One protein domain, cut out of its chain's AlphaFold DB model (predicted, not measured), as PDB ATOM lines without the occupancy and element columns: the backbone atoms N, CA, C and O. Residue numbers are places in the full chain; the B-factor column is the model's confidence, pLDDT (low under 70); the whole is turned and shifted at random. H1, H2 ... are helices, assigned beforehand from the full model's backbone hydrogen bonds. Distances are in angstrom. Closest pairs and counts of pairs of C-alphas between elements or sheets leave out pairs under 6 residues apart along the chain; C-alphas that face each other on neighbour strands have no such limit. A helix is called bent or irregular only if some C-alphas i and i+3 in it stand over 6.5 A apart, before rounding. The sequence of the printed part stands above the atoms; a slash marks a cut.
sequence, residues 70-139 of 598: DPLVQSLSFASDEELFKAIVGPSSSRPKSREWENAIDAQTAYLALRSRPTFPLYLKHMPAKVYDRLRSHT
ATOM      1  N   ASP A  70     100.403  -5.495  12.766       74.56
ATOM      2  CA  ASP A  70     101.834  -5.764  12.652       74.56
ATOM      3  C   ASP A  70     102.361  -6.142  14.054       74.56
ATOM      4  O   ASP A  70     102.138  -5.375  15.002       74.56
ATOM      5  N   PRO A  71     102.988  -7.322  14.241       78.19
ATOM      6  CA  PRO A  71     103.431  -7.785  15.556       78.19
ATOM      7  C   PRO A  71     104.342  -6.767  16.255       78.19
ATOM      8  O   PRO A  71     104.345  -6.684  17.486       78.19
ATOM      9  N   LEU A  72     105.053  -5.933  15.485       75.12
ATOM     10  CA  LEU A  72     105.852  -4.832  16.016       75.12
ATOM     11  C   LEU A  72     104.973  -3.727  16.617       75.12
ATOM     12  O   LEU A  72     105.221  -3.294  17.740       75.12
ATOM     13  N   VAL A  73     103.892  -3.337  15.938       81.12
ATOM     14  CA  VAL A  73     102.917  -2.359  16.453       81.12
ATOM     15  C   VAL A  73     102.173  -2.919  17.669       81.12
ATOM     16  O   VAL A  73     101.935  -2.197  18.638       81.12
ATOM     17  N   GLN A  74     101.864  -4.218  17.664       84.44
ATOM     18  CA  GLN A  74     101.195  -4.881  18.781       84.44
ATOM     19  C   GLN A  74     102.069  -4.925  20.044       84.44
ATOM     20  O   GLN A  74     101.550  -4.738  21.148       84.44
ATOM     21  N   SER A  75     103.388  -5.105  19.903       87.12
ATOM     22  CA  SER A  75     104.313  -5.077  21.047       87.12
ATOM     23  C   SER A  75     104.376  -3.706  21.738       87.12
ATOM     24  O   SER A  75     104.615  -3.630  22.941       87.12
ATOM     25  N   LEU A  76     104.041  -2.629  21.014       91.19
ATOM     26  CA  LEU A  76     103.947  -1.261  21.531       91.19
ATOM     27  C   LEU A  76     102.554  -0.881  22.061       91.19
ATOM     28  O   LEU A  76     102.323   0.278  22.404       91.19
ATOM     29  N   SER A  77     101.614  -1.825  22.163       88.50
ATOM     30  CA  SER A  77     100.271  -1.560  22.709       88.50
ATOM     31  C   SER A  77     100.283  -1.082  24.170       88.50
ATOM     32  O   SER A  77      99.388  -0.343  24.569       88.50
ATOM     33  N   PHE A  78     101.319  -1.431  24.940       88.69
ATOM     34  CA  PHE A  78     101.479  -1.027  26.342       88.69
ATOM     35  C   PHE A  78     102.146   0.344  26.536       88.69
ATOM     36  O   PHE A  78     102.070   0.894  27.631       88.69
ATOM     37  N   ALA A  79     102.790   0.904  25.506       92.50
ATOM     38  CA  ALA A  79     103.371   2.244  25.586       92.50
ATOM     39  C   ALA A  79     102.253   3.297  25.602       92.50
ATOM     40  O   ALA A  79     101.278   3.167  24.859       92.50
ATOM     41  N   SER A  80     102.369   4.351  26.406       94.94
ATOM     42  CA  SER A  80     101.434   5.482  26.353       94.94
ATOM     43  C   SER A  80     101.638   6.318  25.084       94.94
ATOM     44  O   SER A  80     102.714   6.315  24.482       94.94
ATOM     45  N   ASP A  81     100.615   7.073  24.673       95.31
ATOM     46  CA  ASP A  81     100.713   7.960  23.502       95.31
ATOM     47  C   ASP A  81     101.823   9.005  23.666       95.31
ATOM     48  O   ASP A  81     102.492   9.371  22.699       95.31
ATOM     49  N   GLU A  82     102.062   9.447  24.904       95.31
ATOM     50  CA  GLU A  82     103.116  10.399  25.234       95.31
ATOM     51  C   GLU A  82     104.515   9.780  25.102       95.31
ATOM     52  O   GLU A  82     105.433  10.447  24.628       95.31
ATOM     53  N   GLU A  83     104.688   8.507  25.462       93.25
ATOM     54  CA  GLU A  83     105.952   7.778  25.289       93.25
ATOM     55  C   GLU A  83     106.236   7.498  23.813       93.25
ATOM     56  O   GLU A  83     107.355   7.728  23.355       93.25
ATOM     57  N   LEU A  84     105.216   7.110  23.038       94.88
ATOM     58  CA  LEU A  84     105.335   6.961  21.585       94.88
ATOM     59  C   LEU A  84     105.691   8.295  20.920       94.88
ATOM     60  O   LEU A  84     106.599   8.362  20.095       94.88
ATOM     61  N   PHE A  85     105.031   9.384  21.316       95.00
ATOM     62  CA  PHE A  85     105.344  10.714  20.805       95.00
ATOM     63  C   PHE A  85     106.752  11.179  21.202       95.00
ATOM     64  O   PHE A  85     107.480  11.730  20.374       95.00
ATOM     65  N   LYS A  86     107.186  10.910  22.440       93.62
ATOM     66  CA  LYS A  86     108.562  11.177  22.882       93.62
ATOM     67  C   LYS A  86     109.570  10.345  22.101       93.62
ATOM     68  O   LYS A  86     110.627  10.883  21.783       93.62
ATOM     69  N   ALA A  87     109.287   9.086  21.777       92.44
ATOM     70  CA  ALA A  87     110.159   8.270  20.932       92.44
ATOM     71  C   ALA A  87     110.281   8.851  19.510       92.44
ATOM     72  O   ALA A  87     111.371   8.871  18.946       92.44
ATOM     73  N   ILE A  88     109.195   9.420  18.970       93.94
ATOM     74  CA  ILE A  88     109.170  10.068  17.647       93.94
ATOM     75  C   ILE A  88     109.956  11.390  17.619       93.94
ATOM     76  O   ILE A  88     110.733  11.633  16.698       93.94
ATOM     77  N   VAL A  89     109.732  12.274  18.596       93.38
ATOM     78  CA  VAL A  89     110.282  13.648  18.598       93.38
ATOM     79  C   VAL A  89     111.653  13.733  19.282       93.38
ATOM     80  O   VAL A  89     112.372  14.722  19.136       93.38
ATOM     81  N   GLY A  90     112.034  12.702  20.033       84.94
ATOM     82  CA  GLY A  90     113.254  12.670  20.827       84.94
ATOM     83  C   GLY A  90     114.544  12.882  20.032       84.94
ATOM     84  O   GLY A  90     114.714  12.271  18.978       84.94
ATOM     85  N   PRO A  91     115.504  13.681  20.536       70.19
ATOM     86  CA  PRO A  91     116.826  13.766  19.930       70.19
ATOM     87  C   PRO A  91     117.549  12.423  20.095       70.19
ATOM     88  O   PRO A  91     117.841  12.006  21.216       70.19
ATOM     89  N   SER A  92     117.864  11.757  18.982       60.38
ATOM     90  CA  SER A  92     118.497  10.429  18.959       60.38
ATOM     91  C   SER A  92     119.903  10.363  19.584       60.38
ATOM     92  O   SER A  92     120.476   9.283  19.635       60.38
ATOM     93  N   SER A  93     120.489  11.477  20.045       57.12
ATOM     94  CA  SER A  93     121.907  11.538  20.437       57.12
ATOM     95  C   SER A  93     122.222  12.088  21.836       57.12
ATOM     96  O   SER A  93     123.395  12.115  22.195       57.12
ATOM     97  N   SER A  94     121.248  12.512  22.655       56.88
ATOM     98  CA  SER A  94     121.568  13.212  23.923       56.88
ATOM     99  C   SER A  94     120.664  12.913  25.125       56.88
ATOM    100  O   SER A  94     120.541  13.740  26.031       56.88
ATOM    101  N   ARG A  95     120.026  11.739  25.180       56.09
ATOM    102  CA  ARG A  95     119.117  11.413  26.290       56.09
ATOM    103  C   ARG A  95     119.836  10.857  27.530       56.09
ATOM    104  O   ARG A  95     120.682   9.972  27.397       56.09
ATOM    105  N   PRO A  96     119.483  11.325  28.743       56.62
ATOM    106  CA  PRO A  96     119.975  10.749  29.991       56.62
ATOM    107  C   PRO A  96     119.513   9.289  30.139       56.62
ATOM    108  O   PRO A  96     118.383   8.944  29.798       56.62
ATOM    109  N   LYS A  97     120.392   8.432  30.674       59.34
ATOM    110  CA  LYS A  97     120.243   6.963  30.788       59.34
ATOM    111  C   LYS A  97     119.082   6.470  31.676       59.34
ATOM    112  O   LYS A  97     119.009   5.282  31.958       59.34
ATOM    113  N   SER A  98     118.191   7.331  32.166       52.25
ATOM    114  CA  SER A  98     117.255   6.965  33.240       52.25
ATOM    115  C   SER A  98     115.976   6.245  32.791       52.25
ATOM    116  O   SER A  98     115.226   5.789  33.651       52.25
ATOM    117  N   ARG A  99     115.725   6.079  31.482       63.62
ATOM    118  CA  ARG A  99     114.647   5.215  30.958       63.62
ATOM    119  C   ARG A  99     115.101   4.476  29.702       63.62
ATOM    120  O   ARG A  99     114.929   4.952  28.585       63.62
ATOM    121  N   GLU A 100     115.702   3.306  29.902       65.88
ATOM    122  CA  GLU A 100     116.287   2.473  28.838       65.88
ATOM    123  C   GLU A 100     115.277   2.078  27.750       65.88
ATOM    124  O   GLU A 100     115.640   1.974  26.581       65.88
ATOM    125  N   TRP A 101     114.000   1.930  28.101       67.50
ATOM    126  CA  TRP A 101     112.986   1.437  27.173       67.50
ATOM    127  C   TRP A 101     112.445   2.510  26.209       67.50
ATOM    128  O   TRP A 101     112.156   2.189  25.062       67.50
ATOM    129  N   GLU A 102     112.391   3.792  26.603       67.06
ATOM    130  CA  GLU A 102     111.975   4.892  25.704       67.06
ATOM    131  C   GLU A 102     112.981   5.111  24.558       67.06
ATOM    132  O   GLU A 102     112.626   5.635  23.505       67.06
ATOM    133  N   ASN A 103     114.238   4.699  24.758       70.25
ATOM    134  CA  ASN A 103     115.291   4.734  23.740       70.25
ATOM    135  C   ASN A 103     115.351   3.447  22.901       70.25
ATOM    136  O   ASN A 103     116.035   3.424  21.882       70.25
ATOM    137  N   ALA A 104     114.663   2.384  23.329       77.44
ATOM    138  CA  ALA A 104     114.616   1.108  22.619       77.44
ATOM    139  C   ALA A 104     113.544   1.083  21.518       77.44
ATOM    140  O   ALA A 104     113.585   0.218  20.643       77.44
ATOM    141  N   ILE A 105     112.586   2.016  21.548       86.56
ATOM    142  CA  ILE A 105     111.531   2.102  20.540       86.56
ATOM    143  C   ILE A 105     112.049   2.897  19.344       86.56
ATOM    144  O   ILE A 105     112.284   4.102  19.428       86.56
ATOM    145  N   ASP A 106     112.183   2.216  18.211       90.00
ATOM    146  CA  ASP A 106     112.463   2.857  16.935       90.00
ATOM    147  C   ASP A 106     111.364   3.882  16.575       90.00
ATOM    148  O   ASP A 106     110.164   3.610  16.685       90.00
ATOM    149  N   ALA A 107     111.773   5.073  16.128       91.81
ATOM    150  CA  ALA A 107     110.867   6.192  15.871       91.81
ATOM    151  C   ALA A 107     109.832   5.881  14.776       91.81
ATOM    152  O   ALA A 107     108.705   6.378  14.830       91.81
ATOM    153  N   GLN A 108     110.184   5.043  13.796       91.06
ATOM    154  CA  GLN A 108     109.274   4.628  12.731       91.06
ATOM    155  C   GLN A 108     108.210   3.660  13.256       91.06
ATOM    156  O   GLN A 108     107.025   3.819  12.955       91.06
ATOM    157  N   THR A 109     108.605   2.723  14.113       91.88
ATOM    158  CA  THR A 109     107.678   1.797  14.777       91.88
ATOM    159  C   THR A 109     106.752   2.540  15.748       91.88
ATOM    160  O   THR A 109     105.540   2.317  15.743       91.88
ATOM    161  N   ALA A 110     107.286   3.504  16.511       93.88
ATOM    162  CA  ALA A 110     106.492   4.382  17.369       93.88
ATOM    163  C   ALA A 110     105.467   5.204  16.574       93.88
ATOM    164  O   ALA A 110     104.324   5.351  17.004       93.88
ATOM    165  N   TYR A 111     105.857   5.711  15.400       94.50
ATOM    166  CA  TYR A 111     104.971   6.459  14.509       94.50
ATOM    167  C   TYR A 111     103.819   5.608  13.976       94.50
ATOM    168  O   TYR A 111     102.673   6.054  14.010       94.50
ATOM    169  N   LEU A 112     104.094   4.380  13.529       92.56
ATOM    170  CA  LEU A 112     103.054   3.455  13.074       92.56
ATOM    171  C   LEU A 112     102.088   3.089  14.204       92.56
ATOM    172  O   LEU A 112     100.871   3.129  14.008       92.56
ATOM    173  N   ALA A 113     102.618   2.817  15.400       93.75
ATOM    174  CA  ALA A 113     101.802   2.546  16.573       93.75
ATOM    175  C   ALA A 113     100.932   3.751  16.948       93.75
ATOM    176  O   ALA A 113      99.723   3.593  17.101       93.75
ATOM    177  N   LEU A 114     101.498   4.960  17.007       94.31
ATOM    178  CA  LEU A 114     100.747   6.172  17.334       94.31
ATOM    179  C   LEU A 114      99.696   6.499  16.261       94.31
ATOM    180  O   LEU A 114      98.587   6.877  16.617       94.31
ATOM    181  N   ARG A 115      99.993   6.295  14.968       92.56
ATOM    182  CA  ARG A 115      99.057   6.518  13.844       92.56
ATOM    183  C   ARG A 115      97.804   5.650  13.925       92.56
ATOM    184  O   ARG A 115      96.748   6.074  13.466       92.56
ATOM    185  N   SER A 116      97.915   4.454  14.498       90.00
ATOM    186  CA  SER A 116      96.773   3.557  14.700       90.00
ATOM    187  C   SER A 116      95.858   3.968  15.866       90.00
ATOM    188  O   SER A 116      94.791   3.382  16.031       90.00
ATOM    189  N   ARG A 117      96.244   4.971  16.673       91.62
ATOM    190  CA  ARG A 117      95.508   5.379  17.879       91.62
ATOM    191  C   ARG A 117      94.592   6.589  17.635       91.62
ATOM    192  O   ARG A 117      94.959   7.493  16.882       91.62
ATOM    193  N   PRO A 118      93.435   6.684  18.325       89.56
ATOM    194  CA  PRO A 118      92.485   7.796  18.164       89.56
ATOM    195  C   PRO A 118      93.058   9.186  18.482       89.56
ATOM    196  O   PRO A 118      92.551  10.197  18.003       89.56
ATOM    197  N   THR A 119      94.111   9.251  19.295       92.62
ATOM    198  CA  THR A 119      94.776  10.483  19.747       92.62
ATOM    199  C   THR A 119      95.798  11.027  18.749       92.62
ATOM    200  O   THR A 119      96.280  12.150  18.928       92.62
ATOM    201  N   PHE A 120      96.107  10.296  17.670       94.44
ATOM    202  CA  PHE A 120      97.070  10.714  16.647       94.44
ATOM    203  C   PHE A 120      96.859  12.149  16.129       94.44
ATOM    204  O   PHE A 120      97.846  12.886  16.061       94.44
ATOM    205  N   PRO A 121      95.626  12.621  15.828       89.69
ATOM    206  CA  PRO A 121      95.416  13.984  15.332       89.69
ATOM    207  C   PRO A 121      95.845  15.078  16.317       89.69
ATOM    208  O   PRO A 121      96.193  16.180  15.891       89.69
ATOM    209  N   LEU A 122      95.827  14.796  17.625       91.50
ATOM    210  CA  LEU A 122      96.276  15.736  18.654       91.50
ATOM    211  C   LEU A 122      97.803  15.856  18.631       91.50
ATOM    212  O   LEU A 122      98.332  16.962  18.551       91.50
ATOM    213  N   TYR A 123      98.510  14.726  18.611       93.50
ATOM    214  CA  TYR A 123      99.973  14.696  18.582       93.50
ATOM    215  C   TYR A 123     100.562  15.149  17.243       93.50
ATOM    216  O   TYR A 123     101.628  15.761  17.219       93.50
ATOM    217  N   LEU A 124      99.851  14.933  16.131       92.06
ATOM    218  CA  LEU A 124     100.271  15.394  14.808       92.06
ATOM    219  C   LEU A 124     100.441  16.922  14.759       92.06
ATOM    220  O   LEU A 124     101.385  17.406  14.141       92.06
ATOM    221  N   LYS A 125      99.589  17.683  15.464       90.75
ATOM    222  CA  LYS A 125      99.699  19.153  15.565       90.75
ATOM    223  C   LYS A 125     100.976  19.615  16.269       90.75
ATOM    224  O   LYS A 125     101.435  20.727  16.027       90.75
ATOM    225  N   HIS A 126     101.533  18.775  17.138       91.75
ATOM    226  CA  HIS A 126     102.738  19.068  17.913       91.75
ATOM    227  C   HIS A 126     104.007  18.460  17.301       91.75
ATOM    228  O   HIS A 126     105.108  18.719  17.787       91.75
ATOM    229  N   MET A 127     103.880  17.657  16.241       92.88
ATOM    230  CA  MET A 127     105.013  17.001  15.599       92.88
ATOM    231  C   MET A 127     105.771  17.994  14.702       92.88
ATOM    232  O   MET A 127     105.162  18.621  13.832       92.88
ATOM    233  N   PRO A 128     107.102  18.140  14.843       93.56
ATOM    234  CA  PRO A 128     107.873  18.990  13.943       93.56
ATOM    235  C   PRO A 128     107.763  18.497  12.494       93.56
ATOM    236  O   PRO A 128     108.003  17.320  12.225       93.56
ATOM    237  N   ALA A 129     107.478  19.395  11.543       87.94
ATOM    238  CA  ALA A 129     107.260  19.037  10.132       87.94
ATOM    239  C   ALA A 129     108.398  18.182   9.539       87.94
ATOM    240  O   ALA A 129     108.150  17.165   8.901       87.94
ATOM    241  N   LYS A 130     109.657  18.514   9.860       91.06
ATOM    242  CA  LYS A 130     110.839  17.751   9.412       91.06
ATOM    243  C   LYS A 130     110.858  16.299   9.909       91.06
ATOM    244  O   LYS A 130     111.399  15.434   9.225       91.06
ATOM    245  N   VAL A 131     110.329  16.044  11.107       89.38
ATOM    246  CA  VAL A 131     110.239  14.696  11.693       89.38
ATOM    247  C   VAL A 131     109.129  13.917  10.992       89.38
ATOM    248  O   VAL A 131     109.357  12.791  10.559       89.38
ATOM    249  N   TYR A 132     107.973  14.552  10.791       88.94
ATOM    250  CA  TYR A 132     106.851  13.961  10.065       88.94
ATOM    251  C   TYR A 132     107.215  13.587   8.618       88.94
ATOM    252  O   TYR A 132     106.991  12.450   8.206       88.94
ATOM    253  N   ASP A 133     107.851  14.492   7.868       86.75
ATOM    254  CA  ASP A 133     108.252  14.246   6.476       86.75
ATOM    255  C   ASP A 133     109.282  13.108   6.360       86.75
ATOM    256  O   ASP A 133     109.232  12.286   5.438       86.75
ATOM    257  N   ARG A 134     110.200  13.008   7.332       89.00
ATOM    258  CA  ARG A 134     111.172  11.910   7.405       89.00
ATOM    259  C   ARG A 134     110.482  10.570   7.653       89.00
ATOM    260  O   ARG A 134     110.771   9.609   6.955       89.00
ATOM    261  N   LEU A 135     109.561  10.502   8.610       88.00
ATOM    262  CA  LEU A 135     108.865   9.256   8.946       88.00
ATOM    263  C   LEU A 135     107.924   8.810   7.824       88.00
ATOM    264  O   LEU A 135     107.908   7.635   7.468       88.00
ATOM    265  N   ARG A 136     107.221   9.760   7.199       83.06
ATOM    266  CA  ARG A 136     106.343   9.503   6.053       83.06
ATOM    267  C   ARG A 136     107.097   8.959   4.837       83.06
ATOM    268  O   ARG A 136     106.567   8.106   4.137       83.06
ATOM    269  N   SER A 137     108.314   9.442   4.581       82.88
ATOM    270  CA  SER A 137     109.136   8.983   3.447       82.88
ATOM    271  C   SER A 137     109.766   7.600   3.650       82.88
ATOM    272  O   SER A 137     110.141   6.971   2.665       82.88
ATOM    273  N   HIS A 138     109.875   7.119   4.894       76.00
ATOM    274  CA  HIS A 138     110.500   5.829   5.217       76.00
ATOM    275  C   HIS A 138     109.495   4.691   5.429       76.00
ATOM    276  O   HIS A 138     109.884   3.524   5.387       76.00
ATOM    277  N   THR A 139     108.208   4.986   5.635       69.19
ATOM    278  CA  THR A 139     107.164   3.952   5.664       69.19
ATOM    279  C   THR A 139     106.979   3.344   4.270       69.19
ATOM    280  O   THR A 139     106.612   4.085   3.358       69.19
TER     281      THR A 139
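AT A GLANCE: This is residues 70 to 139 of the 598 residues of an uncharacterized protein of Tremella mesenterica (UniProt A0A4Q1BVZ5). Two crossed helices, H2 and H3, form a hairpin at the core of a small helical body; H1 crosses H3 on one side and H5 crosses it on the opposite side. The short H4 lies near both core helices, and residues 90 to 106 make a wide loop between H2 and H3. The printed part has 70 residues and is all helix, with five named helices, H1 to H5 in chain order, and no named strand. It is compact, with a radius of gyration of the C-alphas of 11.5 A and spans of 29 by 27 by 22 A.

IN THESE COORDINATES: Find C-alpha 129 at (107.260, 19.037, 10.132); from there H5, the longest helix, runs 14.5 A to C-alpha 138 at (110.500, 5.829, 5.217). H3, residues 107 to 115, spans 12.0 A, and H2, residues 81 to 89, 12.2 A. H4 is residues 120 to 124, 6.0 A. H1, residues 71 to 78, begins at (103.431, -7.785, 15.556) and spans 12.9 A; it is irregular, with C-alphas 75 and 78 at 7.2 A.

HOW THE PARTS SIT: Look from H5 to H3, the hub: they touch, closest at the C-alphas of Leu 135 and Gln 108, 6.0 A, about perpendicular at 83 degrees. H2 touches H3 at Ile 88 and Ala 107, closest C-alphas 4.6 A, at a steep tilt of 39 degrees, opposite ways. H1 touches H3 at Val 73 and Ala 113, closest C-alphas 5.0 A, only just about perpendicular at 71 degrees. H4 is close but not clearly touching H3, closest C-alphas Phe 120 and Leu 114, 5.9 A. H1 and H5 are apart. In H2, H3, H4 and H5 every O i to N i+4 pair is within hydrogen-bond range; in H1 1 of 4 is, beside 3 of 5 O i to N i+3 pairs.

THE WHOLE: The farthest C-alphas, Ser 98 and Ser 137, are 30.9 A apart. The printed part has no cut; the link from H2 to H3 is long. Look for pLDDT under 70 at residues 92 to 102 and residue 139.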